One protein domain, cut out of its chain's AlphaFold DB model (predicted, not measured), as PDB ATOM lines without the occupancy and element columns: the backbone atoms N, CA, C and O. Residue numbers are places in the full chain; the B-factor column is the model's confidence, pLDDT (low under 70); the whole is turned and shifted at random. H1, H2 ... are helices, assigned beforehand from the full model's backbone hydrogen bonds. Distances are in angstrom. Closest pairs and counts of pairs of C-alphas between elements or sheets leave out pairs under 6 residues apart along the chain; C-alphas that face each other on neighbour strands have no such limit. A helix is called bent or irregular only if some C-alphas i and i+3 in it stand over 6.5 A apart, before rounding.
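This is residues 8 to 88 and 252 to 273 of the 287 residues of an uncharacterized protein of Aspergillus sclerotialis (UniProt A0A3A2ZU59). Picture one long helix, H1, as a spine: its first stretch, residues 8 to 19, sticks out alone, and short helices pack on the rest of it. H2 folds back at its far end as a hairpin, H3 and H4 pack on one side, H5 and H6 on the roughly opposite side, and H7 hangs on at the corner after H6. The printed part has 103 residues with seven named helices, H1 to H7 in order along the chain, and no named strand; the class is all helix. It is only just compact, close to loose, with a radius of gyration of the C-alphas of 15.0 A, and it spans 55 by 31 by 21 A.

Find C-alpha 8 at (212.882, 232.079, 158.074); from there H1 runs through residues 8 to 41, 49.7 A long, to C-alpha 41 at (226.674, 193.258, 185.955). H2 follows at residues 46 to 55, 14.3 A long, then H3 at residues 72 to 78, 9.8 A, and H4 at residues 81 to 84, 5.0 A. Beyond the cut look for H5 at residues 252 to 256, 6.1 A, H6 at residues 261 to 268, 10.6 A, and H7 at residues 270 to 273, which ends at C-alpha 273, (208.977, 201.935, 180.534). H7 is irregular, but only just: C-alphas 270 and 273 are 6.9 A apart.

Begin at the hub, H1, which touches five helices. With residues 35 to 40 alone it touches H2, a helical hairpin at a steep tilt of 39 degrees, opposite ways; the closest C-alphas, of Ile 39 and Ala 49, are 6.1 A apart. Residues 29 to 39 alone touch H3 at a shallow tilt of 26 degrees, opposite ways, closest at the C-alphas of Leu 32 and Ala 76, 5.6 A. Residues 24 to 29 alone touch H4, with C-alphas 25 and 84 closest at 5.2 A. Residues 27 to 31 alone touch H5, with C-alphas 27 and 252 closest at 5.3 A. Residues 31 to 39 alone touch H6 at a steep tilt of 62 degrees, the same way; C-alphas 35 and 263 are closest at 5.2 A. H6 and H7 only just touch, only at the corner, with 3 pairs of C-alphas within 8 A, the closest those of Gln 266 and Phe 272, 5.5 A. H1 and H7 are apart. Every O i to N i+4 pair is within hydrogen-bond range in H1, H2, H3, H5 and H6; H4 and H7 are too short for such a pair.

The C-alphas of Glu 8 and Pro 45 are the two farthest apart, at 54.8 A. Residues 89 to 251 are not printed, and C-alphas 88 and 252 stand 21.9 A apart across the cut. The link from H2 to H3, residues 56 to 71, is long. Look for pLDDT under 70 at residues 58 to 67, 82 to 88, 257 to 258 and 271 to 273.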
ATOM      1  N   GLU A   8     212.206 231.912 156.789       93.75
ATOM      2  CA  GLU A   8     212.882 232.079 158.074       93.75
ATOM      3  C   GLU A   8     212.410 231.042 159.100       93.75
ATOM      4  O   GLU A   8     213.238 230.438 159.788       93.75
ATOM      5  N   LEU A   9     211.096 230.799 159.189       91.75
ATOM      6  CA  LEU A   9     210.537 229.797 160.093       91.75
ATOM      7  C   LEU A   9     210.944 228.382 159.679       91.75
ATOM      8  O   LEU A   9     211.372 227.609 160.534       91.75
ATOM      9  N   LEU A  10     210.881 228.062 158.382       89.94
ATOM     10  CA  LEU A  10     211.355 226.778 157.859       89.94
ATOM     11  C   LEU A  10     212.818 226.548 158.242       89.94
ATOM     12  O   LEU A  10     213.134 225.548 158.878       89.94
ATOM     13  N   SER A  11     213.699 227.512 157.956       91.19
ATOM     14  CA  SER A  11     215.122 227.407 158.298       91.19
ATOM     15  C   SER A  11     215.351 227.196 159.799       91.19
ATOM     16  O   SER A  11     216.188 226.374 160.183       91.19
ATOM     17  N   ARG A  12     214.618 227.921 160.656       93.19
ATOM     18  CA  ARG A  12     214.704 227.781 162.118       93.19
ATOM     19  C   ARG A  12     214.257 226.396 162.580       93.19
ATOM     20  O   ARG A  12     214.917 225.796 163.432       93.19
ATOM     21  N   MET A  13     213.154 225.896 162.030       89.38
ATOM     22  CA  MET A  13     212.625 224.577 162.367       89.38
ATOM     23  C   MET A  13     213.540 223.458 161.882       89.38
ATOM     24  O   MET A  13     213.780 222.536 162.650       89.38
ATOM     25  N   GLY A  14     214.152 223.592 160.703       85.75
ATOM     26  CA  GLY A  14     215.175 222.656 160.231       85.75
ATOM     27  C   GLY A  14     216.351 222.550 161.200       85.75
ATOM     28  O   GLY A  14     216.657 221.466 161.677       85.75
ATOM     29  N   THR A  15     216.930 223.686 161.610       90.88
ATOM     30  CA  THR A  15     218.034 223.692 162.597       90.88
ATOM     31  C   THR A  15     217.612 223.098 163.946       90.88
ATOM     32  O   THR A  15     218.381 222.394 164.599       90.88
ATOM     33  N   THR A  16     216.386 223.392 164.385       89.25
ATOM     34  CA  THR A  16     215.828 222.844 165.629       89.25
ATOM     35  C   THR A  16     215.693 221.328 165.544       89.25
ATOM     36  O   THR A  16     216.046 220.631 166.493       89.25
ATOM     37  N   PHE A  17     215.211 220.826 164.409       84.12
ATOM     38  CA  PHE A  17     214.999 219.407 164.179       84.12
ATOM     39  C   PHE A  17     216.317 218.640 164.044       84.12
ATOM     40  O   PHE A  17     216.468 217.588 164.658       84.12
ATOM     41  N   ASP A  18     217.309 219.198 163.352       84.88
ATOM     42  CA  ASP A  18     218.652 218.612 163.275       84.88
ATOM     43  C   ASP A  18     219.262 218.458 164.676       84.88
ATOM     44  O   ASP A  18     219.704 217.374 165.065       84.88
ATOM     45  N   ARG A  19     219.186 219.514 165.498       88.94
ATOM     46  CA  ARG A  19     219.645 219.475 166.893       88.94
ATOM     47  C   ARG A  19     218.864 218.463 167.731       88.94
ATOM     48  O   ARG A  19     219.451 217.794 168.583       88.94
ATOM     49  N   PHE A  20     217.551 218.366 167.525       84.50
ATOM     50  CA  PHE A  20     216.717 217.358 168.172       84.50
ATOM     51  C   PHE A  20     217.220 215.947 167.847       84.50
ATOM     52  O   PHE A  20     217.479 215.185 168.776       84.50
ATOM     53  N   ARG A  21     217.445 215.629 166.562       81.25
ATOM     54  CA  ARG A  21     217.938 214.315 166.112       81.25
ATOM     55  C   ARG A  21     219.286 213.966 166.731       81.25
ATOM     56  O   ARG A  21     219.467 212.872 167.255       81.25
ATOM     57  N   GLU A  22     220.225 214.907 166.745       85.88
ATOM     58  CA  GLU A  22     221.529 214.688 167.379       85.88
ATOM     59  C   GLU A  22     221.395 214.369 168.877       85.88
ATOM     60  O   GLU A  22     222.022 213.437 169.390       85.88
ATOM     61  N   ARG A  23     220.552 215.126 169.585       84.12
ATOM     62  CA  ARG A  23     220.379 214.989 171.034       84.12
ATOM     63  C   ARG A  23     219.578 213.751 171.429       84.12
ATOM     64  O   ARG A  23     219.966 213.087 172.387       84.12
ATOM     65  N   ILE A  24     218.518 213.405 170.699       79.62
ATOM     66  CA  ILE A  24     217.731 212.201 170.995       79.62
ATOM     67  C   ILE A  24     218.572 210.939 170.771       79.62
ATOM     68  O   ILE A  24     218.541 210.032 171.601       79.62
ATOM     69  N   VAL A  25     219.424 210.923 169.737       80.69
ATOM     70  CA  VAL A  25     220.403 209.847 169.523       80.69
ATOM     71  C   VAL A  25     221.366 209.754 170.703       80.69
ATOM     72  O   VAL A  25     221.628 208.653 171.185       80.69
ATOM     73  N   ALA A  26     221.890 210.881 171.192       85.62
ATOM     74  CA  ALA A  26     222.786 210.885 172.346       85.62
ATOM     75  C   ALA A  26     222.109 210.320 173.609       85.62
ATOM     76  O   ALA A  26     222.685 209.439 174.255       85.62
ATOM     77  N   SER A  27     220.879 210.750 173.906       80.81
ATOM     78  CA  SER A  27     220.077 210.234 175.026       80.81
ATOM     79  C   SER A  27     219.806 208.736 174.894       80.81
ATOM     80  O   SER A  27     220.052 207.974 175.827       80.81
ATOM     81  N   ASN A  28     219.396 208.278 173.709       81.56
ATOM     82  CA  ASN A  28     219.117 206.863 173.463       81.56
ATOM     83  C   ASN A  28     220.394 206.006 173.532       81.56
ATOM     84  O   ASN A  28     220.361 204.879 174.022       81.56
ATOM     85  N   ARG A  29     221.557 206.538 173.126       84.56
ATOM     86  CA  ARG A  29     222.855 205.862 173.319       84.56
ATOM     87  C   ARG A  29     223.266 205.783 174.786       84.56
ATOM     88  O   ARG A  29     223.865 204.785 175.183       84.56
ATOM     89  N   ALA A  30     223.005 206.823 175.576       85.25
ATOM     90  CA  ALA A  30     223.244 206.790 177.015       85.25
ATOM     91  C   ALA A  30     222.373 205.715 177.681       85.25
ATOM     92  O   ALA A  30     222.918 204.846 178.356       85.25
ATOM     93  N   TYR A  31     221.084 205.672 177.345       84.94
ATOM     94  CA  TYR A  31     220.172 204.619 177.786       84.94
ATOM     95  C   TYR A  31     220.683 203.209 177.471       84.94
ATOM     96  O   TYR A  31     220.813 202.374 178.365       84.94
ATOM     97  N   LEU A  32     221.044 202.948 176.211       84.56
ATOM     98  CA  LEU A  32     221.547 201.637 175.793       84.56
ATOM     99  C   LEU A  32     222.804 201.215 176.557       84.56
ATOM    100  O   LEU A  32     222.942 200.052 176.927       84.56
ATOM    101  N   ARG A  33     223.721 202.154 176.799       88.75
ATOM    102  CA  ARG A  33     224.956 201.900 177.546       88.75
ATOM    103  C   ARG A  33     224.666 201.453 178.974       88.75
ATOM    104  O   ARG A  33     225.277 200.494 179.439       88.75
ATOM    105  N   ASP A  34     223.732 202.119 179.635       89.50
ATOM    106  CA  ASP A  34     223.393 201.845 181.027       89.50
ATOM    107  C   ASP A  34     222.622 200.523 181.150       89.50
ATOM    108  O   ASP A  34     222.902 199.729 182.049       89.50
ATOM    109  N   ILE A  35     221.745 200.207 180.189       87.81
ATOM    110  CA  ILE A  35     221.120 198.879 180.074       87.81
ATOM    111  C   ILE A  35     222.182 197.783 179.906       87.81
ATOM    112  O   ILE A  35     222.146 196.780 180.623       87.81
ATOM    113  N   VAL A  36     223.160 197.975 179.011       91.19
ATOM    114  CA  VAL A  36     224.273 197.027 178.829       91.19
ATOM    115  C   VAL A  36     225.065 196.864 180.123       91.19
ATOM    116  O   VAL A  36     225.315 195.733 180.533       91.19
ATOM    117  N   GLN A  37     225.405 197.963 180.797       93.69
ATOM    118  CA  GLN A  37     226.145 197.928 182.057       93.69
ATOM    119  C   GLN A  37     225.400 197.135 183.140       93.69
ATOM    120  O   GLN A  37     226.010 196.324 183.840       93.69
ATOM    121  N   VAL A  38     224.087 197.342 183.268       93.69
ATOM    122  CA  VAL A  38     223.249 196.588 184.208       93.69
ATOM    123  C   VAL A  38     223.250 195.101 183.855       93.69
ATOM    124  O   VAL A  38     223.496 194.274 184.731       93.69
ATOM    125  N   ILE A  39     223.020 194.746 182.587       93.06
ATOM    126  CA  ILE A  39     222.953 193.348 182.135       93.06
ATOM    127  C   ILE A  39     224.292 192.627 182.318       93.06
ATOM    128  O   ILE A  39     224.316 191.503 182.822       93.06
ATOM    129  N   GLU A  40     225.408 193.257 181.944       92.75
ATOM    130  CA  GLU A  40     226.750 192.694 182.140       92.75
ATOM    131  C   GLU A  40     227.049 192.482 183.634       92.75
ATOM    132  O   GLU A  40     227.622 191.459 184.014       92.75
ATOM    133  N   GLY A  41     226.572 193.385 184.500       94.25
ATOM    134  CA  GLY A  41     226.674 193.258 185.955       94.25
ATOM    135  C   GLY A  41     225.947 192.040 186.544       94.25
ATOM    136  O   GLY A  41     226.332 191.560 187.613       94.25
ATOM    137  N   LEU A  42     224.946 191.488 185.847       93.69
ATOM    138  CA  LEU A  42     224.224 190.284 186.276       93.69
ATOM    139  C   LEU A  42     225.022 188.985 186.055       93.69
ATOM    140  O   LEU A  42     224.627 187.948 186.585       93.69
ATOM    141  N   ASN A  43     226.139 189.023 185.314       93.94
ATOM    142  CA  ASN A  43     226.987 187.857 185.010       93.94
ATOM    143  C   ASN A  43     226.215 186.659 184.417       93.94
ATOM    144  O   ASN A  43     226.477 185.500 184.749       93.94
ATOM    145  N   LEU A  44     225.243 186.938 183.549       92.94
ATOM    146  CA  LEU A  44     224.395 185.920 182.933       92.94
ATOM    147  C   LEU A  44     225.090 185.227 181.752       92.94
ATOM    148  O   LEU A  44     225.962 185.819 181.107       92.94
ATOM    149  N   PRO A  45     224.674 183.999 181.395       93.75
ATOM    150  CA  PRO A  45     225.026 183.411 180.110       93.75
ATOM    151  C   PRO A  45     224.637 184.342 178.954       93.75
ATOM    152  O   PRO A  45     223.579 184.967 178.975       93.75
ATOM    153  N   GLN A  46     225.462 184.386 177.909       88.19
ATOM    154  CA  GLN A  46     225.320 185.301 176.766       88.19
ATOM    155  C   GLN A  46     223.911 185.311 176.147       88.19
ATOM    156  O   GLN A  46     223.358 186.375 175.886       88.19
ATOM    157  N   THR A  47     223.297 184.139 175.966       87.94
ATOM    158  CA  THR A  47     221.930 184.017 175.434       87.94
ATOM    159  C   THR A  47     220.887 184.664 176.348       87.94
ATOM    160  O   THR A  47     219.952 185.298 175.869       87.94
ATOM    161  N   GLU A  48     221.041 184.530 177.664       89.56
ATOM    162  CA  GLU A  48     220.124 185.119 178.641       89.56
ATOM    163  C   GLU A  48     220.322 186.637 178.745       89.56
ATOM    164  O   GLU A  48     219.346 187.383 178.791       89.56
ATOM    165  N   ALA A  49     221.573 187.099 178.684       89.69
ATOM    166  CA  ALA A  49     221.914 188.517 178.618       89.69
ATOM    167  C   ALA A  49     221.314 189.199 177.373       89.69
ATOM    168  O   ALA A  49     220.729 190.275 177.481       89.69
ATOM    169  N   LEU A  50     221.399 188.554 176.203       87.06
ATOM    170  CA  LEU A  50     220.770 189.033 174.968       87.06
ATOM    171  C   LEU A  50     219.243 189.069 175.076       87.06
ATOM    172  O   LEU A  50     218.632 190.071 174.720       87.06
ATOM    173  N   ASN A  51     218.623 188.021 175.624       85.00
ATOM    174  CA  ASN A  51     217.174 188.011 175.837       85.00
ATOM    175  C   ASN A  51     216.723 189.150 176.759       85.00
ATOM    176  O   ASN A  51     215.731 189.813 176.460       85.00
ATOM    177  N   LYS A  52     217.467 189.417 177.841       87.12
ATOM    178  CA  LYS A  52     217.201 190.567 178.713       87.12
ATOM    179  C   LYS A  52     217.379 191.899 177.998       87.12
ATOM    180  O   LYS A  52     216.546 192.775 178.184       87.12
ATOM    181  N   MET A  53     218.414 192.034 177.167       85.50
ATOM    182  CA  MET A  53     218.612 193.226 176.339       85.50
ATOM    183  C   MET A  53     217.387 193.458 175.456       85.50
ATOM    184  O   MET A  53     216.850 194.551 175.463       85.50
ATOM    185  N   PHE A  54     216.894 192.430 174.760       79.38
ATOM    186  CA  PHE A  54     215.730 192.565 173.879       79.38
ATOM    187  C   PHE A  54     214.455 192.953 174.617       79.38
ATOM    188  O   PHE A  54     213.692 193.768 174.116       79.38
ATOM    189  N   GLN A  55     214.228 192.382 175.799       79.81
ATOM    190  CA  GLN A  55     213.072 192.733 176.617       79.81
ATOM    191  C   GLN A  55     213.176 194.169 177.139       79.81
ATOM    192  O   GLN A  55     212.196 194.898 177.138       79.81
ATOM    193  N   ALA A  56     214.371 194.607 177.527       77.06
ATOM    194  CA  ALA A  56     214.595 195.943 178.059       77.06
ATOM    195  C   ALA A  56     214.528 197.064 177.001       77.06
ATOM    196  O   ALA A  56     214.791 198.212 177.342       77.06
ATOM    197  N   LEU A  57     214.194 196.792 175.737       74.19
ATOM    198  CA  LEU A  57     214.066 197.808 174.687       74.19
ATOM    199  C   LEU A  57     212.582 198.081 174.369       74.19
ATOM    200  O   LEU A  57     212.040 197.444 173.469       74.19
ATOM    201  N   PRO A  58     211.929 199.037 175.059       55.72
ATOM    202  CA  PRO A  58     210.467 199.201 175.032       55.72
ATOM    203  C   PRO A  58     209.896 199.692 173.687       55.72
ATOM    204  O   PRO A  58     208.728 199.484 173.382       55.72
ATOM    205  N   THR A  59     210.691 200.361 172.848       52.19
ATOM    206  CA  THR A  59     210.184 201.062 171.641       52.19
ATOM    207  C   THR A  59     211.046 200.881 170.401       52.19
ATOM    208  O   THR A  59     210.759 201.418 169.328       52.19
ATOM    209  N   ILE A  60     212.091 200.074 170.512       52.53
ATOM    210  CA  ILE A  60     212.969 199.771 169.400       52.53
ATOM    211  C   ILE A  60     212.275 198.698 168.550       52.53
ATOM    212  O   ILE A  60     212.442 197.495 168.732       52.53
ATOM    213  N   THR A  61     211.505 199.151 167.564       47.53
ATOM    214  CA  THR A  61     210.930 198.353 166.467       47.53
ATOM    215  C   THR A  61     212.010 197.753 165.542       47.53
ATOM    216  O   THR A  61     211.748 197.434 164.387       47.53
ATOM    217  N   LEU A  62     213.229 197.497 166.040       51.94
ATOM    218  CA  LEU A  62     214.363 196.906 165.305       51.94
ATOM    219  C   LEU A  62     214.295 195.384 165.181       51.94
ATOM    220  O   LEU A  62     215.282 194.702 164.901       51.94
ATOM    221  N   VAL A  63     213.091 194.851 165.350       52.00
ATOM    222  CA  VAL A  63     212.760 193.437 165.502       52.00
ATOM    223  C   VAL A  63     213.369 192.499 164.438       52.00
ATOM    224  O   VAL A  63     213.604 191.338 164.789       52.00
ATOM    225  N   PRO A  64     213.687 192.904 163.186       55.00
ATOM    226  CA  PRO A  64     214.273 191.956 162.244       55.00
ATOM    227  C   PRO A  64     215.736 191.589 162.532       55.00
ATOM    228  O   PRO A  64     216.072 190.417 162.392       55.00
ATOM    229  N   TYR A  65     216.590 192.544 162.927       61.19
ATOM    230  CA  TYR A  65     218.052 192.365 162.870       61.19
ATOM    231  C   TYR A  65     218.757 192.387 164.232       61.19
ATOM    232  O   TYR A  65     219.928 192.028 164.318       61.19
ATOM    233  N   VAL A  66     218.071 192.729 165.336       62.22
ATOM    234  CA  VAL A  66     218.730 192.696 166.662       62.22
ATOM    235  C   VAL A  66     219.151 191.275 167.073       62.22
ATOM    236  O   VAL A  66     220.056 191.089 167.884       62.22
ATOM    237  N   LYS A  67     218.520 190.250 166.487       65.88
ATOM    238  CA  LYS A  67     218.861 188.836 166.709       65.88
ATOM    239  C   LYS A  67     220.199 188.429 166.089       65.88
ATOM    240  O   LYS A  67     220.709 187.373 166.450       65.88
ATOM    241  N   ASP A  68     220.749 189.252 165.198       76.94
ATOM    242  CA  ASP A  68     222.019 188.991 164.520       76.94
ATOM    243  C   ASP A  68     223.232 189.462 165.347       76.94
ATOM    244  O   ASP A  68     224.374 189.249 164.944       76.94
ATOM    245  N   PHE A  69     223.008 190.102 166.502       81.69
ATOM    246  CA  PHE A  69     224.084 190.544 167.385       81.69
ATOM    247  C   PHE A  69     224.525 189.454 168.360       81.69
ATOM    248  O   PHE A  69     223.721 188.829 169.050       81.69
ATOM    249  N   ASP A  70     225.843 189.322 168.511       87.06
ATOM    250  CA  ASP A  70     226.442 188.319 169.389       87.06
ATOM    251  C   ASP A  70     226.470 188.737 170.870       87.06
ATOM    252  O   ASP A  70     226.717 187.908 171.736       87.06
ATOM    253  N   SER A  71     226.245 190.002 171.232       87.12
ATOM    254  CA  SER A  71     226.283 190.430 172.643       87.12
ATOM    255  C   SER A  71     225.451 191.687 172.905       87.12
ATOM    256  O   SER A  71     225.235 192.459 171.969       87.12
ATOM    257  N   PRO A  72     225.037 191.959 174.160       86.25
ATOM    258  CA  PRO A  72     224.368 193.216 174.512       86.25
ATOM    259  C   PRO A  72     225.171 194.453 174.090       86.25
ATOM    260  O   PRO A  72     224.617 195.419 173.571       86.25
ATOM    261  N   ARG A  73     226.499 194.398 174.226       87.94
ATOM    262  CA  ARG A  73     227.394 195.461 173.766       87.94
ATOM    263  C   ARG A  73     227.341 195.659 172.251       87.94
ATOM    264  O   ARG A  73     227.249 196.793 171.795       87.94
ATOM    265  N   ALA A  74     227.346 194.567 171.487       87.12
ATOM    266  CA  ALA A  74     227.220 194.625 170.033       87.12
ATOM    267  C   ALA A  74     225.875 195.230 169.598       87.12
ATOM    268  O   ALA A  74     225.846 195.962 168.615       87.12
ATOM    269  N   VAL A  75     224.794 195.008 170.358       82.75
ATOM    270  CA  VAL A  75     223.514 195.705 170.148       82.75
ATOM    271  C   VAL A  75     223.693 197.215 170.332       82.75
ATOM    272  O   VAL A  75     223.396 197.983 169.424       82.75
ATOM    273  N   ALA A  76     224.228 197.663 171.471       82.31
ATOM    274  CA  ALA A  76     224.380 199.096 171.749       82.31
ATOM    275  C   ALA A  76     225.309 199.826 170.755       82.31
ATOM    276  O   ALA A  76     225.082 200.992 170.423       82.31
ATOM    277  N   GLU A  77     226.354 199.148 170.278       85.12
ATOM    278  CA  GLU A  77     227.324 199.697 169.324       85.12
ATOM    279  C   GLU A  77     226.841 199.605 167.866       85.12
ATOM    280  O   GLU A  77     227.178 200.466 167.054       85.12
ATOM    281  N   GLY A  78     226.047 198.582 167.537       81.62
ATOM    282  CA  GLY A  78     225.615 198.273 166.176       81.62
ATOM    283  C   GLY A  78     224.338 198.972 165.715       81.62
ATOM    284  O   GLY A  78     224.109 199.050 164.510       81.62
ATOM    285  N   ILE A  79     223.521 199.499 166.633       78.69
ATOM    286  CA  ILE A  79     222.325 200.271 166.268       78.69
ATOM    287  C   ILE A  79     222.741 201.617 165.634       78.69
ATOM    288  O   ILE A  79     223.528 202.397 166.202       78.69
ATOM    289  N   LEU A  80     222.206 201.903 164.440       78.06
ATOM    290  CA  LEU A  80     222.541 203.108 163.684       78.06
ATOM    291  C   LEU A  80     221.871 204.336 164.302       78.06
ATOM    292  O   LEU A  80     220.874 204.250 165.009       78.06
ATOM    293  N   ALA A  81     222.405 205.525 164.019       73.44
ATOM    294  CA  ALA A  81     221.786 206.765 164.491       73.44
ATOM    295  C   ALA A  81     220.338 206.927 163.986       73.44
ATOM    296  O   ALA A  81     219.489 207.366 164.749       73.44
ATOM    297  N   THR A  82     220.051 206.494 162.756       69.62
ATOM    298  CA  THR A  82     218.707 206.516 162.147       69.62
ATOM    299  C   THR A  82     217.703 205.604 162.852       69.62
ATOM    300  O   THR A  82     216.502 205.829 162.821       69.62
ATOM    301  N   ASP A  83     218.195 204.561 163.511       68.25
ATOM    302  CA  ASP A  83     217.355 203.667 164.299       68.25
ATOM    303  C   ASP A  83     217.048 204.255 165.686       68.25
ATOM    304  O   ASP A  83     216.032 203.939 166.307       68.25
ATOM    305  N   LEU A  84     217.939 205.128 166.170       68.00
ATOM    306  CA  LEU A  84     217.842 205.808 167.462       68.00
ATOM    307  C   LEU A  84     217.138 207.160 167.377       68.00
ATOM    308  O   LEU A  84     216.753 207.679 168.419       68.00
ATOM    309  N   ASP A  85     216.979 207.738 166.189       65.81
ATOM    310  CA  ASP A  85     216.167 208.942 165.982       65.81
ATOM    311  C   ASP A  85     214.729 208.639 165.527       65.81
ATOM    312  O   ASP A  85     213.908 209.552 165.502       65.81
ATOM    313  N   GLY A  86     214.399 207.366 165.257       58.09
ATOM    314  CA  GLY A  86     213.029 206.895 165.027       58.09
ATOM    315  C   GLY A  86     212.538 206.961 163.575       58.09
ATOM    316  O   GLY A  86     211.335 206.824 163.335       58.09
ATOM    317  N   VAL A  87     213.430 207.167 162.601       58.31
ATOM    318  CA  VAL A  87     213.074 207.371 161.188       58.31
ATOM    319  C   VAL A  87     213.039 206.060 160.394       58.31
ATOM    320  O   VAL A  87     214.069 205.428 160.178       58.31
ATOM    321  N   TYR A  88     211.862 205.682 159.876       53.69
ATOM    322  CA  TYR A  88     211.683 204.397 159.170       53.69
ATOM    323  C   TYR A  88     210.908 204.456 157.838       53.69
ATOM    324  O   TYR A  88     210.755 203.423 157.186       53.69
ATOM    325  N   TYR A 252     216.613 211.044 178.729       75.81
ATOM    326  CA  TYR A 252     217.358 210.100 179.549       75.81
ATOM    327  C   TYR A 252     218.195 210.791 180.630       75.81
ATOM    328  O   TYR A 252     218.120 210.441 181.806       75.81
ATOM    329  N   ASP A 253     218.917 211.846 180.249       79.31
ATOM    330  CA  ASP A 253     219.726 212.633 181.185       79.31
ATOM    331  C   ASP A 253     218.875 213.254 182.308       79.31
ATOM    332  O   ASP A 253     219.340 213.380 183.446       79.31
ATOM    333  N   ARG A 254     217.626 213.639 182.003       76.75
ATOM    334  CA  ARG A 254     216.696 214.188 182.999       76.75
ATOM    335  C   ARG A 254     216.205 213.146 183.991       76.75
ATOM    336  O   ARG A 254     216.131 213.464 185.169       76.75
ATOM    337  N   GLU A 255     215.838 211.958 183.522       70.44
ATOM    338  CA  GLU A 255     215.203 210.941 184.370       70.44
ATOM    339  C   GLU A 255     216.211 210.226 185.278       70.44
ATOM    340  O   GLU A 255     215.871 209.776 186.371       70.44
ATOM    341  N   VAL A 256     217.465 210.118 184.834       72.00
ATOM    342  CA  VAL A 256     218.447 209.231 185.467       72.00
ATOM    343  C   VAL A 256     219.452 209.969 186.346       72.00
ATOM    344  O   VAL A 256     219.991 209.389 187.285       72.00
ATOM    345  N   HIS A 257     219.723 211.253 186.077       67.88
ATOM    346  CA  HIS A 257     220.700 212.061 186.828       67.88
ATOM    347  C   HIS A 257     222.068 211.365 187.056       67.88
ATOM    348  O   HIS A 257     222.787 211.683 188.004       67.88
ATOM    349  N   GLY A 258     222.444 210.429 186.176       67.38
ATOM    350  CA  GLY A 258     223.684 209.654 186.253       67.38
ATOM    351  C   GLY A 258     223.669 208.440 187.196       67.38
ATOM    352  O   GLY A 258     224.746 207.922 187.493       67.38
ATOM    353  N   ASP A 259     222.507 207.992 187.687       80.12
ATOM    354  CA  ASP A 259     222.369 206.715 188.403       80.12
ATOM    355  C   ASP A 259     222.009 205.544 187.462       80.12
ATOM    356  O   ASP A 259     221.832 205.729 186.272       80.12
ATOM    357  N   LEU A 260     221.958 204.301 187.949       85.12
ATOM    358  CA  LEU A 260     221.506 203.157 187.131       85.12
ATOM    359  C   LEU A 260     220.103 202.683 187.522       85.12
ATOM    360  O   LEU A 260     219.690 201.592 187.129       85.12
ATOM    361  N   THR A 261     219.365 203.449 188.327       83.44
ATOM    362  CA  THR A 261     218.100 203.019 188.933       83.44
ATOM    363  C   THR A 261     217.049 202.748 187.867       83.44
ATOM    364  O   THR A 261     216.395 201.705 187.905       83.44
ATOM    365  N   MET A 262     216.907 203.650 186.895       79.81
ATOM    366  CA  MET A 262     215.949 203.494 185.797       79.81
ATOM    367  C   MET A 262     216.290 202.281 184.923       79.81
ATOM    368  O   MET A 262     215.436 201.425 184.703       79.81
ATOM    369  N   ALA A 263     217.555 202.151 184.506       83.94
ATOM    370  CA  ALA A 263     218.026 201.010 183.721       83.94
ATOM    371  C   ALA A 263     217.858 199.679 184.479       83.94
ATOM    372  O   ALA A 263     217.413 198.683 183.915       83.94
ATOM    373  N   THR A 264     218.143 199.666 185.784       86.75
ATOM    374  CA  THR A 264     217.984 198.481 186.643       86.75
ATOM    375  C   THR A 264     216.528 198.048 186.744       86.75
ATOM    376  O   THR A 264     216.241 196.852 186.632       86.75
ATOM    377  N   LYS A 265     215.612 199.006 186.939       83.75
ATOM    378  CA  LYS A 265     214.169 198.741 186.952       83.75
ATOM    379  C   LYS A 265     213.730 198.149 185.622       83.75
ATOM    380  O   LYS A 265     213.165 197.067 185.626       83.75
ATOM    381  N   GLN A 266     214.111 198.767 184.510       83.38
ATOM    382  CA  GLN A 266     213.735 198.307 183.176       83.38
ATOM    383  C   GLN A 266     214.279 196.912 182.817       83.38
ATOM    384  O   GLN A 266     213.584 196.106 182.211       83.38
ATOM    385  N   VAL A 267     215.510 196.571 183.215       86.12
ATOM    386  CA  VAL A 267     216.077 195.220 182.998       86.12
ATOM    387  C   VAL A 267     215.398 194.152 183.870       86.12
ATOM    388  O   VAL A 267     215.394 192.958 183.532       86.12
ATOM    389  N   SER A 268     214.866 194.560 185.022       86.69
ATOM    390  CA  SER A 268     214.192 193.673 185.976       86.69
ATOM    391  C   SER A 268     212.705 193.506 185.668       86.69
ATOM    392  O   SER A 268     212.166 192.422 185.876       86.69
ATOM    393  N   ASP A 269     212.081 194.561 185.156       83.44
ATOM    394  CA  ASP A 269     210.664 194.686 184.841       83.44
ATOM    395  C   ASP A 269     210.521 195.381 183.473       83.44
ATOM    396  O   ASP A 269     210.353 196.593 183.413       83.44
ATOM    397  N   PRO A 270     210.666 194.646 182.354       73.81
ATOM    398  CA  PRO A 270     210.604 195.202 180.998       73.81
ATOM    399  C   PRO A 270     209.385 196.085 180.680       73.81
ATOM    400  O   PRO A 270     209.539 197.058 179.945       73.81
ATOM    401  N   PRO A 271     208.191 195.829 181.238       68.88
ATOM    402  CA  PRO A 271     207.058 196.720 181.043       68.88
ATOM    403  C   PRO A 271     207.113 198.022 181.866       68.88
ATOM    404  O   PRO A 271     206.166 198.800 181.815       68.88
ATOM    405  N   PHE A 272     208.188 198.289 182.621       66.62
ATOM    406  CA  PHE A 272     208.344 199.486 183.457       66.62
ATOM    407  C   PHE A 272     208.310 200.791 182.648       66.62
ATOM    408  O   PHE A 272     207.598 201.714 183.034       66.62
ATOM    409  N   LEU A 273     209.047 200.854 181.534       63.81
ATOM    410  CA  LEU A 273     208.977 201.935 180.534       63.81
ATOM    411  C   LEU A 273     207.899 201.697 179.467       63.81
ATOM    412  O   LEU A 273     207.866 202.407 178.461       63.81
TER     413      LEU A 273